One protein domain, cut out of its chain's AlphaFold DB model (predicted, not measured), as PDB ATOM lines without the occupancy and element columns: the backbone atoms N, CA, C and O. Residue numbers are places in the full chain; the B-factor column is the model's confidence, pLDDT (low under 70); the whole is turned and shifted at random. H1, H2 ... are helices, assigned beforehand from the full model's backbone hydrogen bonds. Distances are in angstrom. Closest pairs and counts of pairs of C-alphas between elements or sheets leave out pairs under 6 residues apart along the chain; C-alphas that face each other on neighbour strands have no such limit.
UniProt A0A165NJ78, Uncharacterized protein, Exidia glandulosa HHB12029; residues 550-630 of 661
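AT A GLANCE: This is residues 550 to 630 of the 661 residues of an uncharacterized protein of Exidia glandulosa HHB12029 (UniProt A0A165NJ78). Look for an L of two helices, H4 and the longest helix, H5, which meet at a corner near their linked ends, with H2 in the angle between them, packed steeply across both. H3 packs on H2 and H4, on the side away from H5, and H1 is a short helix at the far end of H5. The printed part has 81 residues with five named helices, in the order H1, H2, H3, H4, H5, and no named strand; its class is all helix. It is compact, with a radius of gyration of the C-alphas of 12.2 A, and its rounded outline spans 30 by 25 by 22 A.

HOW THE PARTS SIT: Begin with H5, residues 612 to 628. It touches H2, residues 564 to 574, at a steep tilt of 61 degrees, the same way; their closest C-alphas, those of Gly 566 and Ala 621, are 5.2 A apart. Next look at H4, residues 596 to 608: its residues 603 to 607 alone touch residues 614 to 615 of H5, with the C-alphas of Ala 607 and Leu 615 closest at 5.7 A. These two run opposite ways at a steep tilt of 69 degrees, only just short of about perpendicular. H4 also touches H2, closest at the C-alphas of Val 564 and Val 600, 5.8 A. H3, residues 577 to 584, forms a helical hairpin with H4, at a shallow tilt of 31 degrees, the C-alphas of Val 584 and Arg 601 being closest at 5.9 A. H2 and H3 form a helical hairpin too, but only just touch, with 3 pairs of C-alphas within 8 A; the closest, those of Leu 571 and Leu 580, are 6.1 A apart. H1, residues 553 to 558, touches residues 624 to 628 of H5 alone, closest at the C-alphas of Val 554 and Leu 625, 7.5 A. H1 and H2 are near each other, while H3 and H5 are apart. In H2, H3, H4 and H5 every O i to N i+4 pair is within hydrogen-bond range; in H1 it is 1 of 2.

IN THESE COORDINATES: Find C-alpha 612 at (8.184, -1.217, -48.602); from there H5 runs 24.1 A to C-alpha 628 at (-2.593, 17.048, -37.060). H4 is 18.2 A from first to last C-alpha, H2 15.6 A, H3 10.5 A and H1 8.9 A, beginning at C-alpha 553 at (-7.633, 19.230, -42.740).

THE WHOLE: The two C-alphas farthest apart, those of Asp 550 and Ala 609, are 34.8 A apart. The printed part has no cut. The link from H3 to H4, 11 residues, is long; the other three are tight. The model's pLDDT is under 70 at residues 550 to 562 and 629 to 630, with a mean of 81.9 over the printed part.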
ATOM      1  N   ASP A 550     -12.365  22.455 -41.942       42.28
ATOM      2  CA  ASP A 550     -12.033  22.269 -40.539       42.28
ATOM      3  C   ASP A 550     -12.337  20.866 -39.957       42.28
ATOM      4  O   ASP A 550     -11.689  20.477 -38.988       42.28
ATOM      5  N   GLU A 551     -13.238  20.047 -40.528       43.69
ATOM      6  CA  GLU A 551     -13.504  18.686 -40.000       43.69
ATOM      7  C   GLU A 551     -12.507  17.615 -40.500       43.69
ATOM      8  O   GLU A 551     -12.453  16.509 -39.954       43.69
ATOM      9  N   CYS A 552     -11.715  17.900 -41.543       41.38
ATOM     10  CA  CYS A 552     -10.703  16.971 -42.057       41.38
ATOM     11  C   CYS A 552      -9.600  17.702 -42.844       41.38
ATOM     12  O   CYS A 552      -9.515  17.572 -44.064       41.38
ATOM     13  N   GLU A 553      -8.732  18.439 -42.149       44.66
ATOM     14  CA  GLU A 553      -7.633  19.230 -42.740       44.66
ATOM     15  C   GLU A 553      -6.817  18.440 -43.779       44.66
ATOM     16  O   GLU A 553      -6.606  18.900 -44.900       44.66
ATOM     17  N   VAL A 554      -6.496  17.178 -43.459       41.97
ATOM     18  CA  VAL A 554      -5.779  16.217 -44.322       41.97
ATOM     19  C   VAL A 554      -6.348  16.141 -45.747       41.97
ATOM     20  O   VAL A 554      -5.606  15.867 -46.689       41.97
ATOM     21  N   MET A 555      -7.647  16.384 -45.945       39.84
ATOM     22  CA  MET A 555      -8.290  16.393 -47.262       39.84
ATOM     23  C   MET A 555      -8.004  17.623 -48.115       39.84
ATOM     24  O   MET A 555      -7.950  17.484 -49.343       39.84
ATOM     25  N   VAL A 556      -7.824  18.789 -47.492       39.47
ATOM     26  CA  VAL A 556      -7.502  20.044 -48.184       39.47
ATOM     27  C   VAL A 556      -6.138  19.906 -48.860       39.47
ATOM     28  O   VAL A 556      -6.013  20.172 -50.055       39.47
ATOM     29  N   ASP A 557      -5.160  19.347 -48.143       40.88
ATOM     30  CA  ASP A 557      -3.805  19.114 -48.654       40.88
ATOM     31  C   ASP A 557      -3.723  17.965 -49.675       40.88
ATOM     32  O   ASP A 557      -2.899  17.986 -50.590       40.88
ATOM     33  N   CYS A 558      -4.567  16.933 -49.533       38.81
ATOM     34  CA  CYS A 558      -4.403  15.674 -50.270       38.81
ATOM     35  C   CYS A 558      -5.343  15.453 -51.473       38.81
ATOM     36  O   CYS A 558      -5.221  14.450 -52.186       38.81
ATOM     37  N   ASN A 559      -6.231  16.412 -51.751       37.31
ATOM     38  CA  ASN A 559      -6.921  16.572 -53.035       37.31
ATOM     39  C   ASN A 559      -7.892  15.423 -53.425       37.31
ATOM     40  O   ASN A 559      -7.707  14.688 -54.406       37.31
ATOM     41  N   GLY A 560      -8.989  15.316 -52.665       49.66
ATOM     42  CA  GLY A 560     -10.270  14.763 -53.137       49.66
ATOM     43  C   GLY A 560     -10.364  13.235 -53.220       49.66
ATOM     44  O   GLY A 560     -10.957  12.575 -52.366       49.66
ATOM     45  N   GLU A 561      -9.822  12.675 -54.299       46.28
ATOM     46  CA  GLU A 561      -9.920  11.245 -54.640       46.28
ATOM     47  C   GLU A 561      -8.551  10.581 -54.839       46.28
ATOM     48  O   GLU A 561      -8.467   9.370 -55.034       46.28
ATOM     49  N   ARG A 562      -7.464  11.364 -54.793       56.62
ATOM     50  CA  ARG A 562      -6.110  10.888 -55.112       56.62
ATOM     51  C   ARG A 562      -5.402  10.250 -53.917       56.62
ATOM     52  O   ARG A 562      -4.608   9.331 -54.110       56.62
ATOM     53  N   ASN A 563      -5.711  10.676 -52.691       80.62
ATOM     54  CA  ASN A 563      -5.045  10.179 -51.485       80.62
ATOM     55  C   ASN A 563      -5.631   8.865 -50.942       80.62
ATOM     56  O   ASN A 563      -6.130   8.772 -49.819       80.62
ATOM     57  N   VAL A 564      -5.534   7.820 -51.759       90.75
ATOM     58  CA  VAL A 564      -5.884   6.444 -51.380       90.75
ATOM     59  C   VAL A 564      -5.038   5.973 -50.186       90.75
ATOM     60  O   VAL A 564      -5.546   5.275 -49.311       90.75
ATOM     61  N   ILE A 565      -3.768   6.397 -50.128       92.62
ATOM     62  CA  ILE A 565      -2.821   6.082 -49.050       92.62
ATOM     63  C   ILE A 565      -3.280   6.677 -47.715       92.62
ATOM     64  O   ILE A 565      -3.376   5.949 -46.735       92.62
ATOM     65  N   GLY A 566      -3.620   7.967 -47.666       89.38
ATOM     66  CA  GLY A 566      -4.073   8.633 -46.442       89.38
ATOM     67  C   GLY A 566      -5.428   8.141 -45.947       89.38
ATOM     68  O   GLY A 566      -5.596   7.963 -44.746       89.38
ATOM     69  N   PHE A 567      -6.364   7.813 -46.846       92.25
ATOM     70  CA  PHE A 567      -7.609   7.150 -46.445       92.25
ATOM     71  C   PHE A 567      -7.347   5.753 -45.851       92.25
ATOM     72  O   PHE A 567      -7.953   5.381 -44.847       92.25
ATOM     73  N   TYR A 568      -6.400   4.991 -46.411       94.94
ATOM     74  CA  TYR A 568      -5.983   3.710 -45.834       94.94
ATOM     75  C   TYR A 568      -5.257   3.878 -44.487       94.94
ATOM     76  O   TYR A 568      -5.548   3.145 -43.546       94.94
ATOM     77  N   ALA A 569      -4.371   4.870 -44.353       94.69
ATOM     78  CA  ALA A 569      -3.695   5.202 -43.099       94.69
ATOM     79  C   ALA A 569      -4.686   5.658 -42.011       94.69
ATOM     80  O   ALA A 569      -4.542   5.273 -40.854       94.69
ATOM     81  N   TRP A 570      -5.740   6.397 -42.380       94.12
ATOM     82  CA  TRP A 570      -6.845   6.758 -41.487       94.12
ATOM     83  C   TRP A 570      -7.591   5.514 -40.994       94.12
ATOM     84  O   TRP A 570      -7.751   5.337 -39.785       94.12
ATOM     85  N   LEU A 571      -7.958   4.594 -41.896       94.31
ATOM     86  CA  LEU A 571      -8.536   3.308 -41.495       94.31
ATOM     87  C   LEU A 571      -7.581   2.534 -40.566       94.31
ATOM     88  O   LEU A 571      -8.017   2.041 -39.532       94.31
ATOM     89  N   GLN A 572      -6.281   2.479 -40.867       95.19
ATOM     90  CA  GLN A 572      -5.278   1.778 -40.053       95.19
ATOM     91  C   GLN A 572      -4.974   2.461 -38.696       95.19
ATOM     92  O   GLN A 572      -4.457   1.811 -37.784       95.19
ATOM     93  N   LYS A 573      -5.267   3.761 -38.544       93.12
ATOM     94  CA  LYS A 573      -5.165   4.499 -37.272       93.12
ATOM     95  C   LYS A 573      -6.397   4.288 -36.385       93.12
ATOM     96  O   LYS A 573      -6.249   4.178 -35.171       93.12
ATOM     97  N   PHE A 574      -7.595   4.231 -36.972       90.44
ATOM     98  CA  PHE A 574      -8.865   4.271 -36.231       90.44
ATOM     99  C   PHE A 574      -9.665   2.953 -36.209       90.44
ATOM    100  O   PHE A 574     -10.718   2.894 -35.573       90.44
ATOM    101  N   ARG A 575      -9.193   1.888 -36.869       91.94
ATOM    102  CA  ARG A 575      -9.812   0.548 -36.888       91.94
ATOM    103  C   ARG A 575      -8.844  -0.511 -36.350       91.94
ATOM    104  O   ARG A 575      -7.636  -0.399 -36.533       91.94
ATOM    105  N   THR A 576      -9.369  -1.566 -35.718       93.75
ATOM    106  CA  THR A 576      -8.573  -2.780 -35.431       93.75
ATOM    107  C   THR A 576      -8.239  -3.512 -36.743       93.75
ATOM    108  O   THR A 576      -8.926  -3.270 -37.739       93.75
ATOM    109  N   PRO A 577      -7.248  -4.423 -36.794       94.12
ATOM    110  CA  PRO A 577      -6.906  -5.148 -38.023       94.12
ATOM    111  C   PRO A 577      -8.100  -5.869 -38.677       94.12
ATOM    112  O   PRO A 577      -8.269  -5.817 -39.891       94.12
ATOM    113  N   GLU A 578      -8.997  -6.455 -37.882       92.44
ATOM    114  CA  GLU A 578     -10.204  -7.139 -38.371       92.44
ATOM    115  C   GLU A 578     -11.257  -6.158 -38.910       92.44
ATOM    116  O   GLU A 578     -11.979  -6.455 -39.862       92.44
ATOM    117  N   GLN A 579     -11.358  -4.974 -38.301       91.88
ATOM    118  CA  GLN A 579     -12.244  -3.905 -38.770       91.88
ATOM    119  C   GLN A 579     -11.683  -3.200 -40.012       91.88
ATOM    120  O   GLN A 579     -12.456  -2.712 -40.835       91.88
ATOM    121  N   LEU A 580     -10.355  -3.147 -40.155       95.06
ATOM    122  CA  LEU A 580      -9.666  -2.659 -41.345       95.06
ATOM    123  C   LEU A 580      -9.978  -3.564 -42.544       95.06
ATOM    124  O   LEU A 580     -10.347  -3.044 -43.594       95.06
ATOM    125  N   GLU A 581      -9.931  -4.890 -42.376       94.88
ATOM    126  CA  GLU A 581     -10.384  -5.844 -43.399       94.88
ATOM    127  C   GLU A 581     -11.860  -5.617 -43.786       94.88
ATOM    128  O   GLU A 581     -12.154  -5.446 -44.971       94.88
ATOM    129  N   GLU A 582     -12.794  -5.545 -42.820       93.44
ATOM    130  CA  GLU A 582     -14.219  -5.306 -43.131       93.44
ATOM    131  C   GLU A 582     -14.423  -3.977 -43.884       93.44
ATOM    132  O   GLU A 582     -15.161  -3.942 -44.869       93.44
ATOM    133  N   ALA A 583     -13.736  -2.902 -43.480       91.81
ATOM    134  CA  ALA A 583     -13.850  -1.587 -44.113       91.81
ATOM    135  C   ALA A 583     -13.229  -1.529 -45.521       91.81
ATOM    136  O   ALA A 583     -13.805  -0.932 -46.427       91.81
ATOM    137  N   VAL A 584     -12.072  -2.161 -45.740       94.94
ATOM    138  CA  VAL A 584     -11.382  -2.202 -47.044       94.94
ATOM    139  C   VAL A 584     -12.177  -3.002 -48.083       94.94
ATOM    140  O   VAL A 584     -12.227  -2.647 -49.270       94.94
ATOM    141  N   PHE A 585     -12.818  -4.089 -47.653       91.50
ATOM    142  CA  PHE A 585     -13.641  -4.931 -48.519       91.50
ATOM    143  C   PHE A 585     -15.114  -4.499 -48.592       91.50
ATOM    144  O   PHE A 585     -15.879  -5.132 -49.322       91.50
ATOM    145  N   ASP A 586     -15.504  -3.393 -47.946       87.19
ATOM    146  CA  ASP A 586     -16.876  -2.889 -48.001       87.19
ATOM    147  C   ASP A 586     -17.298  -2.567 -49.461       87.19
ATOM    148  O   ASP A 586     -16.629  -1.785 -50.161       87.19
ATOM    149  N   PRO A 587     -18.411  -3.146 -49.961       76.62
ATOM    150  CA  PRO A 587     -18.995  -2.791 -51.254       76.62
ATOM    151  C   PRO A 587     -19.313  -1.295 -51.415       76.62
ATOM    152  O   PRO A 587     -19.359  -0.813 -52.549       76.62
ATOM    153  N   GLN A 588     -19.500  -0.554 -50.317       76.88
ATOM    154  CA  GLN A 588     -19.789   0.886 -50.282       76.88
ATOM    155  C   GLN A 588     -18.630   1.760 -50.783       76.88
ATOM    156  O   GLN A 588     -18.867   2.826 -51.357       76.88
ATOM    157  N   LEU A 589     -17.380   1.290 -50.684       78.88
ATOM    158  CA  LEU A 589     -16.242   1.928 -51.364       78.88
ATOM    159  C   LEU A 589     -16.335   1.807 -52.901       78.88
ATOM    160  O   LEU A 589     -15.601   2.480 -53.633       78.88
ATOM    161  N   GLY A 590     -17.242   0.965 -53.402       77.19
ATOM    162  CA  GLY A 590     -17.505   0.725 -54.813       77.19
ATOM    163  C   GLY A 590     -16.682  -0.420 -55.405       77.19
ATOM    164  O   GLY A 590     -15.648  -0.817 -54.870       77.19
ATOM    165  N   SER A 591     -17.147  -0.955 -56.537       78.94
ATOM    166  CA  SER A 591     -16.531  -2.095 -57.239       78.94
ATOM    167  C   SER A 591     -15.984  -1.775 -58.637       78.94
ATOM    168  O   SER A 591     -15.185  -2.546 -59.163       78.94
ATOM    169  N   ARG A 592     -16.382  -0.652 -59.255       72.62
ATOM    170  CA  ARG A 592     -15.904  -0.253 -60.593       72.62
ATOM    171  C   ARG A 592     -14.476   0.295 -60.523       72.62
ATOM    172  O   ARG A 592     -14.109   0.905 -59.524       72.62
ATOM    173  N   ARG A 593     -13.705   0.143 -61.609       70.38
ATOM    174  CA  ARG A 593     -12.269   0.503 -61.693       70.38
ATOM    175  C   ARG A 593     -11.922   1.923 -61.223       70.38
ATOM    176  O   ARG A 593     -10.840   2.099 -60.688       70.38
ATOM    177  N   ASN A 594     -12.829   2.885 -61.402       73.25
ATOM    178  CA  ASN A 594     -12.617   4.301 -61.070       73.25
ATOM    179  C   ASN A 594     -13.208   4.688 -59.695       73.25
ATOM    180  O   ASN A 594     -13.381   5.867 -59.412       73.25
ATOM    181  N   HIS A 595     -13.630   3.720 -58.876       82.62
ATOM    182  CA  HIS A 595     -14.132   3.973 -57.523       82.62
ATOM    183  C   HIS A 595     -12.991   3.815 -56.502       82.62
ATOM    184  O   HIS A 595     -11.981   3.172 -56.776       82.62
ATOM    185  N   LEU A 596     -13.171   4.348 -55.292       83.19
ATOM    186  CA  LEU A 596     -12.162   4.291 -54.228       83.19
ATOM    187  C   LEU A 596     -11.802   2.842 -53.829       83.19
ATOM    188  O   LEU A 596     -10.636   2.532 -53.597       83.19
ATOM    189  N   GLY A 597     -12.785   1.935 -53.816       89.56
ATOM    190  CA  GLY A 597     -12.646   0.556 -53.333       89.56
ATOM    191  C   GLY A 597     -11.530  -0.268 -53.980       89.56
ATOM    192  O   GLY A 597     -10.691  -0.784 -53.243       89.56
ATOM    193  N   PRO A 598     -11.458  -0.420 -55.318       89.25
ATOM    194  CA  PRO A 598     -10.362  -1.150 -55.956       89.25
ATOM    195  C   PRO A 598      -8.974  -0.567 -55.669       89.25
ATOM    196  O   PRO A 598      -8.019  -1.330 -55.544       89.25
ATOM    197  N   HIS A 599      -8.852   0.755 -55.511       92.25
ATOM    198  CA  HIS A 599      -7.578   1.380 -55.157       92.25
ATOM    199  C   HIS A 599      -7.200   1.116 -53.692       92.25
ATOM    200  O   HIS A 599      -6.075   0.693 -53.432       92.25
ATOM    201  N   VAL A 600      -8.136   1.275 -52.747       94.25
ATOM    202  CA  VAL A 600      -7.915   0.975 -51.318       94.25
ATOM    203  C   VAL A 600      -7.586  -0.506 -51.116       94.25
ATOM    204  O   VAL A 600      -6.647  -0.831 -50.396       94.25
ATOM    205  N   ARG A 601      -8.275  -1.412 -51.824       95.50
ATOM    206  CA  ARG A 601      -7.949  -2.848 -51.829       95.50
ATOM    207  C   ARG A 601      -6.573  -3.140 -52.422       95.50
ATOM    208  O   ARG A 601      -5.876  -3.994 -51.885       95.50
ATOM    209  N   LYS A 602      -6.136  -2.425 -53.468       95.75
ATOM    210  CA  LYS A 602      -4.762  -2.559 -53.985       95.75
ATOM    211  C   LYS A 602      -3.725  -2.129 -52.939       95.75
ATOM    212  O   LYS A 602      -2.779  -2.873 -52.715       95.75
ATOM    213  N   VAL A 603      -3.918  -0.978 -52.289       96.19
ATOM    214  CA  VAL A 603      -3.028  -0.492 -51.215       96.19
ATOM    215  C   VAL A 603      -2.971  -1.491 -50.057       96.19
ATOM    216  O   VAL A 603      -1.882  -1.841 -49.618       96.19
ATOM    217  N   HIS A 604      -4.119  -2.014 -49.623       97.31
ATOM    218  CA  HIS A 604      -4.192  -3.033 -48.576       97.31
ATOM    219  C   HIS A 604      -3.426  -4.311 -48.937       97.31
ATOM    220  O   HIS A 604      -2.605  -4.760 -48.147       97.31
ATOM    221  N   MET A 605      -3.641  -4.872 -50.134       97.06
ATOM    222  CA  MET A 605      -2.938  -6.087 -50.567       97.06
ATOM    223  C   MET A 605      -1.420  -5.887 -50.646       97.06
ATOM    224  O   MET A 605      -0.683  -6.781 -50.248       97.06
ATOM    225  N   LEU A 606      -0.947  -4.725 -51.109       97.19
ATOM    226  CA  LEU A 606       0.486  -4.410 -51.146       97.19
ATOM    227  C   LEU A 606       1.067  -4.225 -49.735       97.19
ATOM    228  O   LEU A 606       2.101  -4.806 -49.420       97.19
ATOM    229  N   ALA A 607       0.367  -3.509 -48.850       97.31
ATOM    230  CA  ALA A 607       0.781  -3.341 -47.456       97.31
ATOM    231  C   ALA A 607       0.833  -4.679 -46.689       97.31
ATOM    232  O   ALA A 607       1.760  -4.908 -45.919       97.31
ATOM    233  N   VAL A 608      -0.129  -5.582 -46.923       96.56
ATOM    234  CA  VAL A 608      -0.147  -6.944 -46.352       96.56
ATOM    235  C   VAL A 608       0.947  -7.833 -46.959       96.56
ATOM    236  O   VAL A 608       1.493  -8.681 -46.260       96.56
ATOM    237  N   ALA A 609       1.317  -7.617 -48.225       96.69
ATOM    238  CA  ALA A 609       2.437  -8.299 -48.877       96.69
ATOM    239  C   ALA A 609       3.827  -7.772 -48.460       96.69
ATOM    240  O   ALA A 609       4.832  -8.312 -48.917       96.69
ATOM    241  N   GLY A 610       3.905  -6.738 -47.614       96.69
ATOM    242  CA  GLY A 610       5.176  -6.160 -47.162       96.69
ATOM    243  C   GLY A 610       5.837  -5.196 -48.156       96.69
ATOM    244  O   GLY A 610       7.041  -4.975 -48.065       96.69
ATOM    245  N   ASP A 611       5.080  -4.630 -49.104       97.88
ATOM    246  CA  ASP A 611       5.575  -3.634 -50.065       97.88
ATOM    247  C   ASP A 611       6.128  -2.399 -49.328       97.88
ATOM    248  O   ASP A 611       5.388  -1.652 -48.681       97.88
ATOM    249  N   VAL A 612       7.450  -2.212 -49.399       96.81
ATOM    250  CA  VAL A 612       8.184  -1.217 -48.602       96.81
ATOM    251  C   VAL A 612       7.818   0.214 -48.993       96.81
ATOM    252  O   VAL A 612       7.666   1.055 -48.108       96.81
ATOM    253  N   ASP A 613       7.609   0.493 -50.282       92.00
ATOM    254  CA  ASP A 613       7.238   1.830 -50.761       92.00
ATOM    255  C   ASP A 613       5.818   2.194 -50.306       92.00
ATOM    256  O   ASP A 613       5.560   3.313 -49.850       92.00
ATOM    257  N   VAL A 614       4.888   1.234 -50.367       94.19
ATOM    258  CA  VAL A 614       3.519   1.415 -49.872       94.19
ATOM    259  C   VAL A 614       3.498   1.566 -48.350       94.19
ATOM    260  O   VAL A 614       2.820   2.464 -47.847       94.19
ATOM    261  N   LEU A 615       4.257   0.756 -47.605       95.94
ATOM    262  CA  LEU A 615       4.363   0.878 -46.147       95.94
ATOM    263  C   LEU A 615       5.008   2.204 -45.718       95.94
ATOM    264  O   LEU A 615       4.508   2.836 -44.788       95.94
ATOM    265  N   ALA A 616       6.042   2.678 -46.418       93.75
ATOM    266  CA  ALA A 616       6.652   3.984 -46.170       93.75
ATOM    267  C   ALA A 616       5.669   5.135 -46.446       93.75
ATOM    268  O   ALA A 616       5.527   6.041 -45.623       93.75
ATOM    269  N   ALA A 617       4.924   5.080 -47.556       91.56
ATOM    270  CA  ALA A 617       3.903   6.075 -47.879       91.56
ATOM    271  C   ALA A 617       2.757   6.099 -46.845       91.56
ATOM    272  O   ALA A 617       2.297   7.174 -46.455       91.56
ATOM    273  N   ILE A 618       2.326   4.928 -46.358       95.19
ATOM    274  CA  ILE A 618       1.357   4.806 -45.256       95.19
ATOM    275  C   ILE A 618       1.943   5.381 -43.962       95.19
ATOM    276  O   ILE A 618       1.241   6.106 -43.265       95.19
ATOM    277  N   GLY A 619       3.217   5.111 -43.663       93.75
ATOM    278  CA  GLY A 619       3.927   5.655 -42.504       93.75
ATOM    279  C   GLY A 619       3.952   7.184 -42.492       93.75
ATOM    280  O   GLY A 619       3.566   7.784 -41.495       93.75
ATOM    281  N   ILE A 620       4.297   7.813 -43.620       89.19
ATOM    282  CA  ILE A 620       4.295   9.279 -43.784       89.19
ATOM    283  C   ILE A 620       2.880   9.856 -43.604       89.19
ATOM    284  O   ILE A 620       2.681  10.825 -42.867       89.19
ATOM    285  N   ALA A 621       1.873   9.246 -44.238       88.69
ATOM    286  CA  ALA A 621       0.483   9.674 -44.087       88.69
ATOM    287  C   ALA A 621      -0.032   9.484 -42.648       88.69
ATOM    288  O   ALA A 621      -0.835  10.283 -42.164       88.69
ATOM    289  N   ARG A 622       0.454   8.457 -41.943       90.25
ATOM    290  CA  ARG A 622       0.140   8.191 -40.539       90.25
ATOM    291  C   ARG A 622       0.818   9.185 -39.599       90.25
ATOM    292  O   ARG A 622       0.125   9.725 -38.750       90.25
ATOM    293  N   SER A 623       2.092   9.531 -39.802       90.06
ATOM    294  CA  SER A 623       2.745  10.588 -39.016       90.06
ATOM    295  C   SER A 623       2.073  11.952 -39.205       90.06
ATOM    296  O   SER A 623       1.970  12.709 -38.248       90.06
ATOM    297  N   TYR A 624       1.535  12.242 -40.396       85.62
ATOM    298  CA  TYR A 624       0.715  13.439 -40.631       85.62
ATOM    299  C   TYR A 624      -0.614  13.385 -39.855       85.62
ATOM    300  O   TYR A 624      -0.973  14.322 -39.145       85.62
ATOM    301  N   LEU A 625      -1.314  12.243 -39.907       84.19
ATOM    302  CA  LEU A 625      -2.522  12.001 -39.110       84.19
ATOM    303  C   LEU A 625      -2.262  12.059 -37.599       84.19
ATOM    304  O   LEU A 625      -3.166  12.430 -36.858       84.19
ATOM    305  N   ASP A 626      -1.083  11.664 -37.124       85.19
ATOM    306  CA  ASP A 626      -0.682  11.719 -35.713       85.19
ATOM    307  C   ASP A 626      -0.233  13.122 -35.276       85.19
ATOM    308  O   ASP A 626      -0.466  13.494 -34.129       85.19
ATOM    309  N   ALA A 627       0.307  13.933 -36.189       84.56
ATOM    310  CA  ALA A 627       0.689  15.319 -35.927       84.56
ATOM    311  C   ALA A 627      -0.475  16.325 -36.001       84.56
ATOM    312  O   ALA A 627      -0.367  17.392 -35.397       84.56
ATOM    313  N   HIS A 628      -1.536  16.056 -36.777       76.06
ATOM    314  CA  HIS A 628      -2.593  17.048 -37.060       76.06
ATOM    315  C   HIS A 628      -4.010  16.606 -36.678       76.06
ATOM    316  O   HIS A 628      -4.823  17.453 -36.331       76.06
ATOM    317  N   VAL A 629      -4.330  15.303 -36.655       68.88
ATOM    318  CA  VAL A 629      -5.625  14.847 -36.114       68.88
ATOM    319  C   VAL A 629      -5.441  14.536 -34.625       68.88
ATOM    320  O   VAL A 629      -4.956  13.437 -34.309       68.88
ATOM    321  N   PRO A 630      -5.814  15.453 -33.701       60.12
ATOM    322  CA  PRO A 630      -5.720  15.186 -32.273       60.12
ATOM    323  C   PRO A 630      -6.506  13.918 -31.952       60.12
ATOM    324  O   PRO A 630      -7.570  13.668 -32.527       60.12
TER     325      PRO A 630